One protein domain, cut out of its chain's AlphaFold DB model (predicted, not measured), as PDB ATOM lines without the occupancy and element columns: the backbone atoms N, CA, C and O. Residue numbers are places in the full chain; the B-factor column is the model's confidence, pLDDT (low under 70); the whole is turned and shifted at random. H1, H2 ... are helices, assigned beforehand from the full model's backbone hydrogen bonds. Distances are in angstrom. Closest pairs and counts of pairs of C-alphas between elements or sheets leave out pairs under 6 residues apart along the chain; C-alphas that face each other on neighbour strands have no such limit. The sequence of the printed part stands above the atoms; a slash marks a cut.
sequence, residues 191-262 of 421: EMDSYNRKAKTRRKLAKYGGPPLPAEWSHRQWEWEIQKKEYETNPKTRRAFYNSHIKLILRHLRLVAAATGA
ATOM      1  N   GLU A 191     105.502 131.820 104.171       77.56
ATOM      2  CA  GLU A 191     104.908 130.522 103.827       77.56
ATOM      3  C   GLU A 191     104.528 130.456 102.352       77.56
ATOM      4  O   GLU A 191     104.789 129.447 101.678       77.56
ATOM      5  N   MET A 192     103.993 131.556 101.823       80.56
ATOM      6  CA  MET A 192     103.632 131.649 100.417       80.56
ATOM      7  C   MET A 192     104.879 131.613  99.518       80.56
ATOM      8  O   MET A 192     104.920 130.905  98.503       80.56
ATOM      9  N   ASP A 193     105.963 132.269  99.926       80.12
ATOM     10  CA  ASP A 193     107.259 132.180  99.253       80.12
ATOM     11  C   ASP A 193     107.850 130.766  99.293       80.12
ATOM     12  O   ASP A 193     108.344 130.260  98.275       80.12
ATOM     13  N   SER A 194     107.771 130.086 100.438       77.88
ATOM     14  CA  SER A 194     108.208 128.693 100.591       77.88
ATOM     15  C   SER A 194     107.429 127.753  99.668       77.88
ATOM     16  O   SER A 194     108.023 126.921  98.965       77.88
ATOM     17  N   TYR A 195     106.109 127.921  99.585       79.00
ATOM     18  CA  TYR A 195     105.254 127.149  98.689       79.00
ATOM     19  C   TYR A 195     105.575 127.423  97.213       79.00
ATOM     20  O   TYR A 195     105.749 126.481  96.435       79.00
ATOM     21  N   ASN A 196     105.751 128.689  96.824       81.75
ATOM     22  CA  ASN A 196     106.114 129.070  95.457       81.75
ATOM     23  C   ASN A 196     107.491 128.523  95.048       81.75
ATOM     24  O   ASN A 196     107.659 128.017  93.927       81.75
ATOM     25  N   ARG A 197     108.472 128.544  95.960       81.88
ATOM     26  CA  ARG A 197     109.785 127.911  95.752       81.88
ATOM     27  C   ARG A 197     109.631 126.406  95.567       81.88
ATOM     28  O   ARG A 197     110.075 125.885  94.545       81.88
ATOM     29  N   LYS A 198     108.909 125.718  96.460       80.31
ATOM     30  CA  LYS A 198     108.610 124.279  96.336       80.31
ATOM     31  C   LYS A 198     107.914 123.951  95.007       80.31
ATOM     32  O   LYS A 198     108.326 123.020  94.312       80.31
ATOM     33  N   ALA A 199     106.923 124.733  94.587       81.69
ATOM     34  CA  ALA A 199     106.208 124.534  93.326       81.69
ATOM     35  C   ALA A 199     107.127 124.677  92.098       81.69
ATOM     36  O   ALA A 199     107.090 123.845  91.184       81.69
ATOM     37  N   LYS A 200     108.012 125.684  92.081       85.25
ATOM     38  CA  LYS A 200     109.017 125.868  91.018       85.25
ATOM     39  C   LYS A 200     110.007 124.701  90.965       85.25
ATOM     40  O   LYS A 200     110.360 124.238  89.877       85.25
ATOM     41  N   THR A 201     110.415 124.202  92.126       78.12
ATOM     42  CA  THR A 201     111.328 123.062  92.286       78.12
ATOM     43  C   THR A 201     110.677 121.756  91.800       78.12
ATOM     44  O   THR A 201     111.298 121.020  91.032       78.12
ATOM     45  N   ARG A 202     109.381 121.531  92.080       78.38
ATOM     46  CA  ARG A 202     108.593 120.413  91.509       78.38
ATOM     47  C   ARG A 202     108.522 120.454  89.983       78.38
ATOM     48  O   ARG A 202     108.774 119.442  89.333       78.38
ATOM     49  N   ARG A 203     108.237 121.625  89.394       82.75
ATOM     50  CA  ARG A 203     108.206 121.793  87.924       82.75
ATOM     51  C   ARG A 203     109.561 121.484  87.281       82.75
ATOM     52  O   ARG A 203     109.599 120.894  86.203       82.75
ATOM     53  N   LYS A 204     110.673 121.844  87.936       82.31
ATOM     54  CA  LYS A 204     112.020 121.485  87.465       82.31
ATOM     55  C   LYS A 204     112.244 119.977  87.490       82.31
ATOM     56  O   LYS A 204     112.716 119.449  86.495       82.31
ATOM     57  N   LEU A 205     111.885 119.283  88.569       75.88
ATOM     58  CA  LEU A 205     112.083 117.834  88.660       75.88
ATOM     59  C   LEU A 205     111.268 117.056  87.619       75.88
ATOM     60  O   LEU A 205     111.797 116.133  87.000       75.88
ATOM     61  N   ALA A 206     110.017 117.464  87.382       79.94
ATOM     62  CA  ALA A 206     109.164 116.846  86.367       79.94
ATOM     63  C   ALA A 206     109.815 116.877  84.971       79.94
ATOM     64  O   ALA A 206     109.702 115.922  84.207       79.94
ATOM     65  N   LYS A 207     110.583 117.932  84.664       84.69
ATOM     66  CA  LYS A 207     111.337 118.057  83.407       84.69
ATOM     67  C   LYS A 207     112.437 116.996  83.244       84.69
ATOM     68  O   LYS A 207     112.781 116.668  82.113       84.69
ATOM     69  N   TYR A 208     112.983 116.466  84.340       77.31
ATOM     70  CA  TYR A 208     114.045 115.451  84.327       77.31
ATOM     71  C   TYR A 208     113.515 114.018  84.532       77.31
ATOM     72  O   TYR A 208     114.310 113.103  84.736       77.31
ATOM     73  N   GLY A 209     112.190 113.807  84.484       77.06
ATOM     74  CA  GLY A 209     111.575 112.475  84.579       77.06
ATOM     75  C   GLY A 209     111.719 111.800  85.949       77.06
ATOM     76  O   GLY A 209     111.684 110.576  86.035       77.06
ATOM     77  N   GLY A 210     111.931 112.576  87.018       74.94
ATOM     78  CA  GLY A 210     112.030 112.045  88.378       74.94
ATOM     79  C   GLY A 210     110.661 111.672  88.969       74.94
ATOM     80  O   GLY A 210     109.663 112.308  88.621       74.94
ATOM     81  N   PRO A 211     110.592 110.676  89.874       75.50
ATOM     82  CA  PRO A 211     109.374 110.392  90.632       75.50
ATOM     83  C   PRO A 211     108.949 111.624  91.455       75.50
ATOM     84  O   PRO A 211     109.812 112.415  91.853       75.50
ATOM     85  N   PRO A 212     107.641 111.823  91.712       76.56
ATOM     86  CA  PRO A 212     107.172 112.941  92.526       76.56
ATOM     87  C   PRO A 212     107.814 112.885  93.918       76.56
ATOM     88  O   PRO A 212     107.829 111.835  94.558       76.56
ATOM     89  N   LEU A 213     108.374 114.009  94.379       73.25
ATOM     90  CA  LEU A 213     109.071 114.050  95.669       73.25
ATOM     91  C   LEU A 213     108.067 113.992  96.827       73.25
ATOM     92  O   LEU A 213     107.034 114.671  96.756       73.25
ATOM     93  N   PRO A 214     108.390 113.263  97.910       82.81
ATOM     94  CA  PRO A 214     107.596 113.262  99.132       82.81
ATOM     95  C   PRO A 214     107.409 114.682  99.674       82.81
ATOM     96  O   PRO A 214     108.346 115.486  99.687       82.81
ATOM     97  N   ALA A 215     106.197 114.991 100.144       76.81
ATOM     98  CA  ALA A 215     105.882 116.295 100.732       76.81
ATOM     99  C   ALA A 215     106.694 116.582 102.012       76.81
ATOM    100  O   ALA A 215     106.967 117.742 102.308       76.81
ATOM    101  N   GLU A 216     107.116 115.526 102.709       87.94
ATOM    102  CA  GLU A 216     107.861 115.566 103.974       87.94
ATOM    103  C   GLU A 216     109.331 115.984 103.819       87.94
ATOM    104  O   GLU A 216     109.982 116.356 104.792       87.94
ATOM    105  N   TRP A 217     109.890 115.927 102.609       82.62
ATOM    106  CA  TRP A 217     111.292 116.283 102.406       82.62
ATOM    107  C   TRP A 217     111.505 117.797 102.502       82.62
ATOM    108  O   TRP A 217     110.758 118.609 101.947       82.62
ATOM    109  N   SER A 218     112.596 118.178 103.160       84.31
ATOM    110  CA  SER A 218     113.052 119.565 103.226       84.31
ATOM    111  C   SER A 218     113.406 120.116 101.835       84.31
ATOM    112  O   SER A 218     113.817 119.382 100.932       84.31
ATOM    113  N   HIS A 219     113.327 121.440 101.665       76.50
ATOM    114  CA  HIS A 219     113.683 122.109 100.403       76.50
ATOM    115  C   HIS A 219     115.109 121.772  99.935       76.50
ATOM    116  O   HIS A 219     115.347 121.544  98.752       76.50
ATOM    117  N   ARG A 220     116.057 121.667 100.873       78.00
ATOM    118  CA  ARG A 220     117.454 121.327 100.576       78.00
ATOM    119  C   ARG A 220     117.607 119.895 100.054       78.00
ATOM    120  O   ARG A 220     118.412 119.659  99.156       78.00
ATOM    121  N   GLN A 221     116.816 118.952 100.572       83.00
ATOM    122  CA  GLN A 221     116.765 117.582 100.045       83.00
ATOM    123  C   GLN A 221     116.192 117.557  98.621       83.00
ATOM    124  O   GLN A 221     116.702 116.827  97.774       83.00
ATOM    125  N   TRP A 222     115.197 118.401  98.322       79.69
ATOM    126  CA  TRP A 222     114.646 118.523  96.967       79.69
ATOM    127  C   TRP A 222     115.668 119.070  95.970       79.69
ATOM    128  O   TRP A 222     115.814 118.528  94.874       79.69
ATOM    129  N   GLU A 223     116.385 120.131  96.334       83.31
ATOM    130  CA  GLU A 223     117.421 120.713  95.475       83.31
ATOM    131  C   GLU A 223     118.552 119.724  95.191       83.31
ATOM    132  O   GLU A 223     119.013 119.631  94.051       83.31
ATOM    133  N   TRP A 224     118.961 118.956  96.202       86.31
ATOM    134  CA  TRP A 224     119.996 117.939  96.048       86.31
ATOM    135  C   TRP A 224     119.574 116.826  95.079       86.31
ATOM    136  O   TRP A 224     120.339 116.490  94.172       86.31
ATOM    137  N   GLU A 225     118.349 116.302  95.198       83.56
ATOM    138  CA  GLU A 225     117.861 115.246  94.298       83.56
ATOM    139  C   GLU A 225     117.719 115.756  92.853       83.56
ATOM    140  O   GLU A 225     118.049 115.039  91.907       83.56
ATOM    141  N   ILE A 226     117.323 117.021  92.656       82.25
ATOM    142  CA  ILE A 226     117.292 117.647  91.322       82.25
ATOM    143  C   ILE A 226     118.696 117.763  90.734       82.25
ATOM    144  O   ILE A 226     118.888 117.391  89.579       82.25
ATOM    145  N   GLN A 227     119.678 118.248  91.496       82.69
ATOM    146  CA  GLN A 227     121.062 118.360  91.017       82.69
ATOM    147  C   GLN A 227     121.646 116.989  90.668       82.69
ATOM    148  O   GLN A 227     122.320 116.834  89.646       82.69
ATOM    149  N   LYS A 228     121.346 115.977  91.485       84.00
ATOM    150  CA  LYS A 228     121.726 114.589  91.229       84.00
ATOM    151  C   LYS A 228     121.087 114.062  89.941       84.00
ATOM    152  O   LYS A 228     121.799 113.547  89.079       84.00
ATOM    153  N   LYS A 229     119.777 114.250  89.751       82.12
ATOM    154  CA  LYS A 229     119.071 113.843  88.523       82.12
ATOM    155  C   LYS A 229     119.537 114.610  87.292       82.12
ATOM    156  O   LYS A 229     119.679 114.023  86.221       82.12
ATOM    157  N   GLU A 230     119.838 115.893  87.426       84.56
ATOM    158  CA  GLU A 230     120.411 116.707  86.356       84.56
ATOM    159  C   GLU A 230     121.824 116.230  85.977       84.56
ATOM    160  O   GLU A 230     122.180 116.213  84.799       84.56
ATOM    161  N   TYR A 231     122.626 115.784  86.941       82.75
ATOM    162  CA  TYR A 231     123.925 115.163  86.679       82.75
ATOM    163  C   TYR A 231     123.801 113.784  85.994       82.75
ATOM    164  O   TYR A 231     124.590 113.444  85.101       82.75
ATOM    165  N   GLU A 232     122.800 112.991  86.381       82.81
ATOM    166  CA  GLU A 232     122.505 111.688  85.774       82.81
ATOM    167  C   GLU A 232     121.993 111.831  84.333       82.81
ATOM    168  O   GLU A 232     122.423 111.085  83.457       82.81
ATOM    169  N   THR A 233     121.127 112.801  84.058       82.38
ATOM    170  CA  THR A 233     120.423 112.897  82.767       82.38
ATOM    171  C   THR A 233     121.113 113.799  81.747       82.38
ATOM    172  O   THR A 233     121.004 113.548  80.547       82.38
ATOM    173  N   ASN A 234     121.852 114.831  82.174       85.31
ATOM    174  CA  ASN A 234     122.450 115.802  81.260       85.31
ATOM    175  C   ASN A 234     123.983 115.603  81.129       85.31
ATOM    176  O   ASN A 234     124.749 115.843  82.067       85.31
ATOM    177  N   PRO A 235     124.489 115.201  79.943       79.81
ATOM    178  CA  PRO A 235     125.915 114.939  79.743       79.81
ATOM    179  C   PRO A 235     126.780 116.205  79.849       79.81
ATOM    180  O   PRO A 235     127.974 116.109  80.148       79.81
ATOM    181  N   LYS A 236     126.204 117.402  79.641       81.69
ATOM    182  CA  LYS A 236     126.935 118.673  79.768       81.69
ATOM    183  C   LYS A 236     127.254 118.995  81.228       81.69
ATOM    184  O   LYS A 236     128.396 119.346  81.523       81.69
ATOM    185  N   THR A 237     126.294 118.835  82.139       79.19
ATOM    186  CA  THR A 237     126.504 119.007  83.589       79.19
ATOM    187  C   THR A 237     127.453 117.951  84.135       79.19
ATOM    188  O   THR A 237     128.354 118.290  84.902       79.19
ATOM    189  N   ARG A 238     127.354 116.705  83.653       77.12
ATOM    190  CA  ARG A 238     128.317 115.648  83.986       77.12
ATOM    191  C   ARG A 238     129.747 116.030  83.596       77.12
ATOM    192  O   ARG A 238     130.645 116.009  84.435       77.12
ATOM    193  N   ARG A 239     129.963 116.456  82.346       72.75
ATOM    194  CA  ARG A 239     131.279 116.905  81.854       72.75
ATOM    195  C   ARG A 239     131.806 118.114  82.634       72.75
ATOM    196  O   ARG A 239     132.992 118.163  82.946       72.75
ATOM    197  N   ALA A 240     130.943 119.076  82.964       74.50
ATOM    198  CA  ALA A 240     131.321 120.251  83.748       74.50
ATOM    199  C   ALA A 240     131.778 119.877  85.168       74.50
ATOM    200  O   ALA A 240     132.813 120.368  85.620       74.50
ATOM    201  N   PHE A 241     131.060 118.968  85.830       75.00
ATOM    202  CA  PHE A 241     131.406 118.459  87.157       75.00
ATOM    203  C   PHE A 241     132.725 117.669  87.157       75.00
ATOM    204  O   PHE A 241     133.581 117.904  88.008       75.00
ATOM    205  N   TYR A 242     132.946 116.789  86.173       72.56
ATOM    206  CA  TYR A 242     134.230 116.089  86.033       72.56
ATOM    207  C   TYR A 242     135.381 117.059  85.776       72.56
ATOM    208  O   TYR A 242     136.422 116.966  86.422       72.56
ATOM    209  N   ASN A 243     135.190 118.036  84.890       70.44
ATOM    210  CA  ASN A 243     136.212 119.037  84.606       70.44
ATOM    211  C   ASN A 243     136.542 119.897  85.834       70.44
ATOM    212  O   ASN A 243     137.706 120.257  86.013       70.44
ATOM    213  N   SER A 244     135.565 120.232  86.681       72.38
ATOM    214  CA  SER A 244     135.833 120.968  87.922       72.38
ATOM    215  C   SER A 244     136.566 120.103  88.956       72.38
ATOM    216  O   SER A 244     137.534 120.578  89.549       72.38
ATOM    217  N   HIS A 245     136.197 118.827  89.104       72.06
ATOM    218  CA  HIS A 245     136.841 117.901  90.044       72.06
ATOM    219  C   HIS A 245     138.259 117.519  89.622       72.06
ATOM    220  O   HIS A 245     139.168 117.558  90.446       72.06
ATOM    221  N   ILE A 246     138.492 117.238  88.337       65.69
ATOM    222  CA  ILE A 246     139.838 116.989  87.804       65.69
ATOM    223  C   ILE A 246     140.720 118.223  88.024       65.69
ATOM    224  O   ILE A 246     141.850 118.092  88.489       65.69
ATOM    225  N   LYS A 247     140.208 119.438  87.776       71.12
ATOM    226  CA  LYS A 247     140.947 120.681  88.060       71.12
ATOM    227  C   LYS A 247     141.263 120.847  89.548       71.12
ATOM    228  O   LYS A 247     142.365 121.288  89.871       71.12
ATOM    229  N   LEU A 248     140.334 120.496  90.439       67.56
ATOM    230  CA  LEU A 248     140.541 120.558  91.888       67.56
ATOM    231  C   LEU A 248     141.608 119.553  92.345       67.56
ATOM    232  O   LEU A 248     142.543 119.941  93.044       67.56
ATOM    233  N   ILE A 249     141.525 118.305  91.882       67.06
ATOM    234  CA  ILE A 249     142.514 117.256  92.161       67.06
ATOM    235  C   ILE A 249     143.891 117.686  91.648       67.06
ATOM    236  O   ILE A 249     144.863 117.654  92.398       67.06
ATOM    237  N   LEU A 250     143.984 118.180  90.410       69.38
ATOM    238  CA  LEU A 250     145.237 118.695  89.850       69.38
ATOM    239  C   LEU A 250     145.780 119.895  90.639       69.38
ATOM    240  O   LEU A 250     146.993 120.020  90.799       69.38
ATOM    241  N   ARG A 251     144.915 120.776  91.159       74.00
ATOM    242  CA  ARG A 251     145.327 121.886  92.033       74.00
ATOM    243  C   ARG A 251     145.882 121.373  93.361       74.00
ATOM    244  O   ARG A 251     146.912 121.874  93.799       74.00
ATOM    245  N   HIS A 252     145.244 120.384  93.984       71.06
ATOM    246  CA  HIS A 252     145.741 119.787  95.225       71.06
ATOM    247  C   HIS A 252     147.051 119.033  95.017       71.06
ATOM    248  O   HIS A 252     147.976 119.233  95.794       71.06
ATOM    249  N   LEU A 253     147.187 118.274  93.929       64.06
ATOM    250  CA  LEU A 253     148.447 117.613  93.584       64.06
ATOM    251  C   LEU A 253     149.583 118.625  93.373       64.06
ATOM    252  O   LEU A 253     150.677 118.425  93.893       64.06
ATOM    253  N   ARG A 254     149.315 119.754  92.701       69.75
ATOM    254  CA  ARG A 254     150.285 120.857  92.556       69.75
ATOM    255  C   ARG A 254     150.688 121.466  93.898       69.75
ATOM    256  O   ARG A 254     151.863 121.747  94.099       69.75
ATOM    257  N   LEU A 255     149.730 121.680  94.800       66.94
ATOM    258  CA  LEU A 255     149.994 122.242  96.128       66.94
ATOM    259  C   LEU A 255     150.804 121.279  97.000       66.94
ATOM    260  O   LEU A 255     151.745 121.708  97.657       66.94
ATOM    261  N   VAL A 256     150.474 119.986  96.970       63.84
ATOM    262  CA  VAL A 256     151.219 118.953  97.699       63.84
ATOM    263  C   VAL A 256     152.644 118.855  97.166       63.84
ATOM    264  O   VAL A 256     153.575 118.877  97.960       63.84
ATOM    265  N   ALA A 257     152.834 118.837  95.846       60.81
ATOM    266  CA  ALA A 257     154.170 118.807  95.260       60.81
ATOM    267  C   ALA A 257     154.998 120.063  95.582       60.81
ATOM    268  O   ALA A 257     156.193 119.963  95.845       60.81
ATOM    269  N   ALA A 258     154.364 121.240  95.610       64.12
ATOM    270  CA  ALA A 258     155.024 122.473  96.037       64.12
ATOM    271  C   ALA A 258     155.437 122.424  97.518       64.12
ATOM    272  O   ALA A 258     156.509 122.909  97.866       64.12
ATOM    273  N   ALA A 259     154.614 121.820  98.379       59.47
ATOM    274  CA  ALA A 259     154.902 121.686  99.805       59.47
ATOM    275  C   ALA A 259     155.993 120.644 100.106       59.47
ATOM    276  O   ALA A 259     156.743 120.813 101.063       59.47
ATOM    277  N   THR A 260     156.092 119.575  99.311       67.12
ATOM    278  CA  THR A 260     157.063 118.489  99.531       67.12
ATOM    279  C   THR A 260     158.375 118.670  98.772       67.12
ATOM    280  O   THR A 260     159.299 117.889  98.980       67.12
ATOM    281  N   GLY A 261     158.474 119.662  97.880       55.25
ATOM    282  CA  GLY A 261     159.657 119.876  97.038       55.25
ATOM    283  C   GLY A 261     159.921 118.741  96.039       55.25
ATOM    284  O   GLY A 261     160.973 118.715  95.403       55.25
ATOM    285  N   ALA A 262     158.982 117.800  95.892       57.69
ATOM    286  CA  ALA A 262     159.118 116.675  94.983       57.69
ATOM    287  C   ALA A 262     158.964 117.161  93.528       57.69
ATOM    288  O   ALA A 262     157.949 117.791  93.202       57.69
TER     289      ALA A 262
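AT A GLANCE: This is residues 191 to 262 of the 421 residues of an uncharacterized protein of Rhodotorula sp. CCFEE 5036 (UniProt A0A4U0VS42). Two helices, H1 and H2, run side by side and the same way, with a long link that leads back from the end of H1 to the start of H2. After H2 the chain turns a corner into H3, a long arm at about a right angle to H2, and residues 242 to 262 of this arm and its tail stick out free. The printed part has 72 residues with three named helices, in the order H1, H2, H3, and no named strand; its class is all helix. It is extended, with a radius of gyration of the C-alphas of 18.2 A, and the C-alphas span 57 by 27 by 17 A, the arm making much of the length.

IN THESE COORDINATES: H1 is residues 191 to 207, 24.8 A from first to last C-alpha, and begins at C-alpha 191 at (104.908, 130.522, 103.827). H2 is residues 219 to 233, 21.0 A long, with C-alpha 219 at (113.683, 122.109, 100.403). H3, residues 235 to 260, is the longest helix at 37.1 A and ends at C-alpha 260 at (157.063, 118.489, 99.531).

HOW THE PARTS SIT: H1 touches H2 with residues 198 to 205 alone, and their closest C-alphas, those of Leu 205 and Ile 226, are 5.9 A apart. They run the same way at a shallow tilt of 15 degrees. H2 and H3 touch only at the corner by their link, where the closest C-alphas, those of Tyr 231 and Arg 238, are 5.2 A apart. Their lines are about perpendicular, at 81 degrees. H1 and H3 are apart. In H1, H2 and H3 every O i to N i+4 pair is within hydrogen-bond range.

THE WHOLE: The two C-alphas farthest apart, those of Met 192 and Ala 262, are 57.7 A from each other. Without residues 242 to 262, which stand free, the body spans 37 by 19 by 15 A. The printed part has no cut. The link from H1 to H2, 11 residues, is long, and that from H2 to H3, 1 residue, is tight. The mean pLDDT of the printed part is 76.4; residues 246, 248 to 250 and 253 to 262 are under 70.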